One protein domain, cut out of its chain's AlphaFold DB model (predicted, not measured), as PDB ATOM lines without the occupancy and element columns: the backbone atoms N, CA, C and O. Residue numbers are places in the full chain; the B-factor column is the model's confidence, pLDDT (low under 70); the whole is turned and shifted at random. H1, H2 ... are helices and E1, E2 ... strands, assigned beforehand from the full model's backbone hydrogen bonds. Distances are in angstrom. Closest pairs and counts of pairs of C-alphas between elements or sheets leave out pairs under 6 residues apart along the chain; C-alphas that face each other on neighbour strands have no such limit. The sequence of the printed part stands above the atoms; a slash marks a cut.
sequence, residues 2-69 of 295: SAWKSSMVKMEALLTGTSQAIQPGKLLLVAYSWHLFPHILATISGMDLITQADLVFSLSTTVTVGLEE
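This is residues 2 to 69 of the 295 residues of an uncharacterized protein of Aspergillus saccharolyticus JOP 1030-1 (UniProt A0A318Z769). Two helices, H1 and H2, meet steeply beside E1 and E4 of a twisted four-stranded sheet, whose far side is hairpin E2 and E3. The printed part has 68 residues, mixed class and chain order H1 E1 H2 E2 E3 E4; the sheet, E1 E4 E2 E3, is mixed. It is compact, with radius of gyration of the C-alphas 11.3 A and spans 31 by 27 by 18 A.

H1, residues 2 to 15, begins at (23.748, 275.086, -175.670) and measures 20.1 A. E1 is 20 to 22, H2 26 to 33, E2 39 to 42, E3 48 to 50; E4, 62 to 65, ends at (25.860, 255.800, -183.128).

E1 and E4 are parallel, N 22 and O 64 2.8 A apart. E1, H2, E2 form a split strand-helix-strand unit, E4 between its strands, crossover right-handed. H1 and H2 touch, closest C-alphas Ser 7 and Leu 27, 5.1 A; both only graze the sheet. Every O i to N i+4 pair in them is within hydrogen-bond range.

The printed part has no cut. Link E3 to E4 is long. Twelve residues have pLDDT under 70, among them 43 to 48.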
ATOM      1  N   SER A   2      24.265 276.246-176.443       78.94
ATOM      2  CA  SER A   2      23.748 275.086-175.670       78.94
ATOM      3  C   SER A   2      24.171 273.717-176.229       78.94
ATOM      4  O   SER A   2      24.462 272.795-175.468       78.94
ATOM      5  N   ALA A   3      24.271 273.606-177.555       72.75
ATOM      6  CA  ALA A   3      24.738 272.415-178.261       72.75
ATOM      7  C   ALA A   3      26.188 272.033-177.914       72.75
ATOM      8  O   ALA A   3      26.463 270.864-177.641       72.75
ATOM      9  N   TRP A   4      27.090 273.017-177.872       79.00
ATOM     10  CA  TRP A   4      28.491 272.814-177.501       79.00
ATOM     11  C   TRP A   4      28.609 272.353-176.050       79.00
ATOM     12  O   TRP A   4      29.181 271.305-175.777       79.00
ATOM     13  N   LYS A   5      27.947 273.060-175.122       87.69
ATOM     14  CA  LYS A   5      27.942 272.701-173.696       87.69
ATOM     15  C   LYS A   5      27.435 271.274-173.460       87.69
ATOM     16  O   LYS A   5      28.037 270.530-172.698       87.69
ATOM     17  N   SER A   6      26.356 270.875-174.135       85.25
ATOM     18  CA  SER A   6      25.834 269.508-174.031       85.25
ATOM     19  C   SER A   6      26.805 268.462-174.586       85.25
ATOM     20  O   SER A   6      26.923 267.384-174.009       85.25
ATOM     21  N   SER A   7      27.509 268.775-175.674       86.81
ATOM     22  CA  SER A   7      28.474 267.857-176.293       86.81
ATOM     23  C   SER A   7      29.741 267.714-175.447       86.81
ATOM     24  O   SER A   7      30.237 266.605-175.292       86.81
ATOM     25  N   MET A   8      30.188 268.796-174.805       89.56
ATOM     26  CA  MET A   8      31.293 268.797-173.838       89.56
ATOM     27  C   MET A   8      30.997 267.923-172.616       89.56
ATOM     28  O   MET A   8      31.820 267.092-172.254       89.56
ATOM     29  N   VAL A   9      29.799 268.039-172.027       92.88
ATOM     30  CA  VAL A   9      29.383 267.187-170.892       92.88
ATOM     31  C   VAL A   9      29.377 265.708-171.284       92.88
ATOM     32  O   VAL A   9      29.803 264.851-170.515       92.88
ATOM     33  N   LYS A  10      28.922 265.392-172.502       90.38
ATOM     34  CA  LYS A  10      28.954 264.019-173.020       90.38
ATOM     35  C   LYS A  10      30.377 263.530-173.285       90.38
ATOM     36  O   LYS A  10      30.656 262.365-173.032       90.38
ATOM     37  N   MET A  11      31.266 264.395-173.768       91.38
ATOM     38  CA  MET A  11      32.676 264.061-173.969       91.38
ATOM     39  C   MET A  11      33.386 263.799-172.636       91.38
ATOM     40  O   MET A  11      34.101 262.816-172.510       91.38
ATOM     41  N   GLU A  12      33.137 264.614-171.611       93.50
ATOM     42  CA  GLU A  12      33.665 264.391-170.258       93.50
ATOM     43  C   GLU A  12      33.164 263.066-169.664       93.50
ATOM     44  O   GLU A  12      33.939 262.286-169.110       93.50
ATOM     45  N   ALA A  13      31.880 262.752-169.853       90.94
ATOM     46  CA  ALA A  13      31.331 261.451-169.483       90.94
ATOM     47  C   ALA A  13      32.025 260.296-170.238       90.94
ATOM     48  O   ALA A  13      32.307 259.253-169.652       90.94
ATOM     49  N   LEU A  14      32.362 260.494-171.517       90.81
ATOM     50  CA  LEU A  14      33.085 259.512-172.324       90.81
ATOM     51  C   LEU A  14      34.518 259.288-171.812       90.81
ATOM     52  O   LEU A  14      34.932 258.147-171.628       90.81
ATOM     53  N   LEU A  15      35.242 260.369-171.518       90.12
ATOM     54  CA  LEU A  15      36.603 260.337-170.970       90.12
ATOM     55  C   LEU A  15      36.664 259.677-169.585       90.12
ATOM     56  O   LEU A  15      37.641 259.017-169.246       90.12
ATOM     57  N   THR A  16      35.608 259.820-168.785       93.31
ATOM     58  CA  THR A  16      35.526 259.239-167.433       93.31
ATOM     59  C   THR A  16      35.115 257.768-167.407       93.31
ATOM     60  O   THR A  16      34.960 257.201-166.327       93.31
ATOM     61  N   GLY A  17      34.955 257.115-168.561       90.06
ATOM     62  CA  GLY A  17      34.604 255.696-168.603       90.06
ATOM     63  C   GLY A  17      33.134 255.409-168.930       90.06
ATOM     64  O   GLY A  17      32.742 254.243-168.951       90.06
ATOM     65  N   THR A  18      32.311 256.428-169.198       91.62
ATOM     66  CA  THR A  18      30.864 256.258-169.418       91.62
ATOM     67  C   THR A  18      30.512 256.300-170.901       91.62
ATOM     68  O   THR A  18      30.504 257.364-171.522       91.62
ATOM     69  N   SER A  19      30.132 255.149-171.461       89.94
ATOM     70  CA  SER A  19      29.658 255.034-172.845       89.94
ATOM     71  C   SER A  19      28.481 255.968-173.146       89.94
ATOM     72  O   SER A  19      27.576 256.139-172.326       89.94
ATOM     73  N   GLN A  20      28.483 256.573-174.335       88.81
ATOM     74  CA  GLN A  20      27.493 257.573-174.745       88.81
ATOM     75  C   GLN A  20      26.722 257.122-175.984       88.81
ATOM     76  O   GLN A  20      27.312 256.647-176.949       88.81
ATOM     77  N   ALA A  21      25.410 257.354-175.996       82.00
ATOM     78  CA  ALA A  21      24.592 257.225-177.199       82.00
ATOM     79  C   ALA A  21      24.475 258.579-177.922       82.00
ATOM     80  O   ALA A  21      24.147 259.615-177.322       82.00
ATOM     81  N   ILE A  22      24.732 258.569-179.228       75.06
ATOM     82  CA  ILE A  22      24.629 259.734-180.104       75.06
ATOM     83  C   ILE A  22      23.271 259.719-180.800       75.06
ATOM     84  O   ILE A  22      22.928 258.758-181.476       75.06
ATOM     85  N   GLN A  23      22.525 260.817-180.645       59.56
ATOM     86  CA  GLN A  23      21.287 261.087-181.389       59.56
ATOM     87  C   GLN A  23      21.449 262.271-182.364       59.56
ATOM     88  O   GLN A  23      20.924 262.208-183.467       59.56
ATOM     89  N   PRO A  24      22.225 263.324-182.033       61.81
ATOM     90  CA  PRO A  24      22.762 264.246-183.040       61.81
ATOM     91  C   PRO A  24      24.293 264.143-183.148       61.81
ATOM     92  O   PRO A  24      24.969 264.091-182.120       61.81
ATOM     93  N   GLY A  25      24.854 264.229-184.364       71.62
ATOM     94  CA  GLY A  25      26.300 264.113-184.682       71.62
ATOM     95  C   GLY A  25      27.251 265.134-184.024       71.62
ATOM     96  O   GLY A  25      28.436 265.183-184.331       71.62
ATOM     97  N   LYS A  26      26.756 265.928-183.075       80.69
ATOM     98  CA  LYS A  26      27.484 266.974-182.347       80.69
ATOM     99  C   LYS A  26      28.607 266.422-181.463       80.69
ATOM    100  O   LYS A  26      29.647 267.053-181.345       80.69
ATOM    101  N   LEU A  27      28.420 265.238-180.865       82.38
ATOM    102  CA  LEU A  27      29.474 264.602-180.062       82.38
ATOM    103  C   LEU A  27      30.644 264.128-180.940       82.38
ATOM    104  O   LEU A  27      31.790 264.268-180.529       82.38
ATOM    105  N   LEU A  28      30.364 263.642-182.157       84.12
ATOM    106  CA  LEU A  28      31.408 263.286-183.126       84.12
ATOM    107  C   LEU A  28      32.198 264.519-183.563       84.12
ATOM    108  O   LEU A  28      33.413 264.444-183.679       84.12
ATOM    109  N   LEU A  29      31.519 265.656-183.745       81.81
ATOM    110  CA  LEU A  29      32.184 266.916-184.066       81.81
ATOM    111  C   LEU A  29      33.156 267.339-182.955       81.81
ATOM    112  O   LEU A  29      34.299 267.648-183.253       81.81
ATOM    113  N   VAL A  30      32.743 267.288-181.682       84.06
ATOM    114  CA  VAL A  30      33.638 267.604-180.549       84.06
ATOM    115  C   VAL A  30      34.817 266.633-180.473       84.06
ATOM    116  O   VAL A  30      35.947 267.075-180.287       84.06
ATOM    117  N   ALA A  31      34.568 265.331-180.646       84.75
ATOM    118  CA  ALA A  31      35.624 264.318-180.697       84.75
ATOM    119  C   ALA A  31      36.650 264.654-181.778       84.75
ATOM    120  O   ALA A  31      37.845 264.742-181.511       84.75
ATOM    121  N   TYR A  32      36.156 264.962-182.974       82.75
ATOM    122  CA  TYR A  32      36.981 265.315-184.113       82.75
ATOM    123  C   TYR A  32      37.782 266.603-183.894       82.75
ATOM    124  O   TYR A  32      38.979 266.624-184.175       82.75
ATOM    125  N   SER A  33      37.164 267.652-183.341       85.00
ATOM    126  CA  SER A  33      37.833 268.926-183.043       85.00
ATOM    127  C   SER A  33      39.000 268.777-182.066       85.00
ATOM    128  O   SER A  33      39.908 269.604-182.070       85.00
ATOM    129  N   TRP A  34      38.981 267.747-181.218       85.25
ATOM    130  CA  TRP A  34      40.055 267.439-180.273       85.25
ATOM    131  C   TRP A  34      40.976 266.315-180.751       85.25
ATOM    132  O   TRP A  34      41.866 265.905-180.011       85.25
ATOM    133  N   HIS A  35      40.769 265.827-181.978       84.56
ATOM    134  CA  HIS A  35      41.451 264.660-182.537       84.56
ATOM    135  C   HIS A  35      41.348 263.418-181.643       84.56
ATOM    136  O   HIS A  35      42.282 262.622-181.561       84.56
ATOM    137  N   LEU A  36      40.205 263.275-180.974       86.81
ATOM    138  CA  LEU A  36      39.876 262.147-180.125       86.81
ATOM    139  C   LEU A  36      39.027 261.143-180.893       86.81
ATOM    140  O   LEU A  36      38.018 261.485-181.518       86.81
ATOM    141  N   PHE A  37      39.431 259.886-180.806       87.25
ATOM    142  CA  PHE A  37      38.921 258.804-181.634       87.25
ATOM    143  C   PHE A  37      38.408 257.669-180.739       87.25
ATOM    144  O   PHE A  37      39.125 256.695-180.509       87.25
ATOM    145  N   PRO A  38      37.200 257.799-180.158       86.38
ATOM    146  CA  PRO A  38      36.657 256.775-179.277       86.38
ATOM    147  C   PRO A  38      36.234 255.529-180.055       86.38
ATOM    148  O   PRO A  38      35.977 255.576-181.256       86.38
ATOM    149  N   HIS A  39      36.081 254.402-179.360       83.94
ATOM    150  CA  HIS A  39      35.478 253.214-179.961       83.94
ATOM    151  C   HIS A  39      34.031 253.512-180.371       83.94
ATOM    152  O   HIS A  39      33.241 253.982-179.551       83.94
ATOM    153  N   ILE A  40      33.666 253.229-181.621       84.62
ATOM    154  CA  ILE A  40      32.330 253.511-182.155       84.62
ATOM    155  C   ILE A  40      31.579 252.197-182.350       84.62
ATOM    156  O   ILE A  40      32.069 251.287-183.009       84.62
ATOM    157  N   LEU A  41      30.368 252.112-181.807       81.25
ATOM    158  CA  LEU A  41      29.428 251.026-182.054       81.25
ATOM    159  C   LEU A  41      28.340 251.533-183.010       81.25
ATOM    160  O   LEU A  41      27.484 252.324-182.608       81.25
ATOM    161  N   ALA A  42      28.380 251.103-184.271       75.56
ATOM    162  CA  ALA A  42      27.359 251.445-185.262       75.56
ATOM    163  C   ALA A  42      26.237 250.394-185.252       75.56
ATOM    164  O   ALA A  42      26.510 249.197-185.205       75.56
ATOM    165  N   THR A  43      24.971 250.821-185.295       64.75
ATOM    166  CA  THR A  43      23.808 249.911-185.197       64.75
ATOM    167  C   THR A  43      23.066 249.680-186.522       64.75
ATOM    168  O   THR A  43      21.900 249.300-186.491       64.75
ATOM    169  N   ILE A  44      23.693 249.917-187.682       56.22
ATOM    170  CA  ILE A  44      22.993 249.971-188.987       56.22
ATOM    171  C   ILE A  44      22.474 248.607-189.469       56.22
ATOM    172  O   ILE A  44      21.393 248.543-190.040       56.22
ATOM    173  N   SER A  45      23.198 247.504-189.271       47.16
ATOM    174  CA  SER A  45      22.758 246.195-189.806       47.16
ATOM    175  C   SER A  45      23.439 245.000-189.127       47.16
ATOM    176  O   SER A  45      23.596 243.921-189.688       47.16
ATOM    177  N   GLY A  46      23.896 245.221-187.901       56.09
ATOM    178  CA  GLY A  46      24.865 244.385-187.207       56.09
ATOM    179  C   GLY A  46      25.641 245.278-186.249       56.09
ATOM    180  O   GLY A  46      25.854 246.453-186.544       56.09
ATOM    181  N   MET A  47      25.968 244.770-185.062       56.03
ATOM    182  CA  MET A  47      26.791 245.506-184.103       56.03
ATOM    183  C   MET A  47      28.250 245.444-184.551       56.03
ATOM    184  O   MET A  47      29.019 244.619-184.060       56.03
ATOM    185  N   ASP A  48      28.618 246.321-185.480       69.06
ATOM    186  CA  ASP A  48      30.006 246.476-185.894       69.06
ATOM    187  C   ASP A  48      30.694 247.456-184.945       69.06
ATOM    188  O   ASP A  48      30.409 248.660-184.909       69.06
ATOM    189  N   LEU A  49      31.587 246.906-184.120       72.94
ATOM    190  CA  LEU A  49      32.440 247.684-183.238       72.94
ATOM    191  C   LEU A  49      33.661 248.162-184.024       72.94
ATOM    192  O   LEU A  49      34.589 247.401-184.302       72.94
ATOM    193  N   ILE A  50      33.686 249.452-184.330       78.44
ATOM    194  CA  ILE A  50      34.851 250.132-184.879       78.44
ATOM    195  C   ILE A  50      35.769 250.460-183.706       78.44
ATOM    196  O   ILE A  50      35.534 251.387-182.925       78.44
ATOM    197  N   THR A  51      36.827 249.668-183.561       77.31
ATOM    198  CA  THR A  51      37.832 249.908-182.529       77.31
ATOM    199  C   THR A  51      38.818 250.976-182.999       77.31
ATOM    200  O   THR A  51      39.495 250.813-184.010       77.31
ATOM    201  N   GLN A  52      38.904 252.082-182.263       74.62
ATOM    202  CA  GLN A  52      39.921 253.110-182.463       74.62
ATOM    203  C   GLN A  52      40.923 253.063-181.305       74.62
ATOM    204  O   GLN A  52      40.537 252.885-180.157       74.62
ATOM    205  N   ALA A  53      42.221 253.124-181.602       70.25
ATOM    206  CA  ALA A  53      43.294 252.836-180.642       70.25
ATOM    207  C   ALA A  53      43.726 254.063-179.816       70.25
ATOM    208  O   ALA A  53      44.914 254.256-179.558       70.25
ATOM    209  N   ASP A  54      42.779 254.918-179.446       82.50
ATOM    210  CA  ASP A  54      43.081 256.124-178.686       82.50
ATOM    211  C   ASP A  54      43.161 255.803-177.187       82.50
ATOM    212  O   ASP A  54      42.177 255.421-176.554       82.50
ATOM    213  N   LEU A  55      44.365 255.937-176.622       83.81
ATOM    214  CA  LEU A  55      44.682 255.579-175.232       83.81
ATOM    215  C   LEU A  55      43.958 256.450-174.201       83.81
ATOM    216  O   LEU A  55      43.951 256.122-173.015       83.81
ATOM    217  N   VAL A  56      43.392 257.572-174.640       87.75
ATOM    218  CA  VAL A  56      42.634 258.489-173.789       87.75
ATOM    219  C   VAL A  56      41.303 257.867-173.351       87.75
ATOM    220  O   VAL A  56      40.785 258.203-172.286       87.75
ATOM    221  N   PHE A  57      40.766 256.927-174.130       86.31
ATOM    222  CA  PHE A  57      39.533 256.224-173.808       86.31
ATOM    223  C   PHE A  57      39.819 254.859-173.184       86.31
ATOM    224  O   PHE A  57      40.761 254.156-173.547       86.31
ATOM    225  N   SER A  58      38.965 254.454-172.245       85.00
ATOM    226  CA  SER A  58      38.980 253.075-171.766       85.00
ATOM    227  C   SER A  58      38.579 252.137-172.908       85.00
ATOM    228  O   SER A  58      37.668 252.431-173.681       85.00
ATOM    229  N   LEU A  59      39.166 250.942-172.960       81.19
ATOM    230  CA  LEU A  59      38.745 249.902-173.910       81.19
ATOM    231  C   LEU A  59      37.259 249.526-173.755       81.19
ATOM    232  O   LEU A  59      36.646 248.992-174.674       81.19
ATOM    233  N   SER A  60      36.676 249.799-172.582       82.00
ATOM    234  CA  SER A  60      35.260 249.571-172.288       82.00
ATOM    235  C   SER A  60      34.343 250.722-172.707       82.00
ATOM    236  O   SER A  60      33.125 250.553-172.684       82.00
ATOM    237  N   THR A  61      34.889 251.898-173.029       85.19
ATOM    238  CA  THR A  61      34.084 253.062-173.416       85.19
ATOM    239  C   THR A  61      33.774 253.050-174.888       85.19
ATOM    240  O   THR A  61      34.672 253.059-175.723       85.19
ATOM    241  N   THR A  62      32.485 253.096-175.200       87.19
ATOM    242  CA  THR A  62      31.995 253.091-176.571       87.19
ATOM    243  C   THR A  62      31.028 254.237-176.807       87.19
ATOM    244  O   THR A  62      30.204 254.594-175.962       87.19
ATOM    245  N   VAL A  63      31.099 254.789-178.004       85.81
ATOM    246  CA  VAL A  63      30.134 255.725-178.550       85.81
ATOM    247  C   VAL A  63      29.179 254.941-179.434       85.81
ATOM    248  O   VAL A  63      29.565 254.462-180.495       85.81
ATOM    249  N   THR A  64      27.925 254.815-179.019       82.69
ATOM    250  CA  THR A  64      26.905 254.164-179.842       82.69
ATOM    251  C   THR A  64      26.307 255.185-180.793       82.69
ATOM    252  O   THR A  64      25.693 256.161-180.356       82.69
ATOM    253  N   VAL A  65      26.467 254.964-182.094       77.44
ATOM    254  CA  VAL A  65      25.860 255.800-183.128       77.44
ATOM    255  C   VAL A  65      24.639 255.065-183.664       77.44
ATOM    256  O   VAL A  65      24.747 254.118-184.445       77.44
ATOM    257  N   GLY A  66      23.471 255.524-183.213       61.09
ATOM    258  CA  GLY A  66      22.185 255.126-183.763       61.09
ATOM    259  C   GLY A  66      21.976 255.811-185.104       61.09
ATOM    260  O   GLY A  66      21.386 256.885-185.165       61.09
ATOM    261  N   LEU A  67      22.501 255.221-186.174       55.56
ATOM    262  CA  LEU A  67      22.130 255.606-187.531       55.56
ATOM    263  C   LEU A  67      20.797 254.916-187.816       55.56
ATOM    264  O   LEU A  67      20.755 253.780-188.280       55.56
ATOM    265  N   GLU A  68      19.701 255.567-187.424       46.00
ATOM    266  CA  GLU A  68      18.379 255.149-187.875       46.00
ATOM    267  C   GLU A  68      18.296 255.396-189.376       46.00
ATOM    268  O   GLU A  68      18.538 256.508-189.854       46.00
ATOM    269  N   GLU A  69      17.956 254.347-190.119       41.81
ATOM    270  CA  GLU A  69      17.605 254.502-191.517       41.81
ATOM    271  C   GLU A  69      16.455 255.510-191.613       41.81
ATOM    272  O   GLU A  69      15.391 255.312-191.017       41.81
TER     273      GLU A  69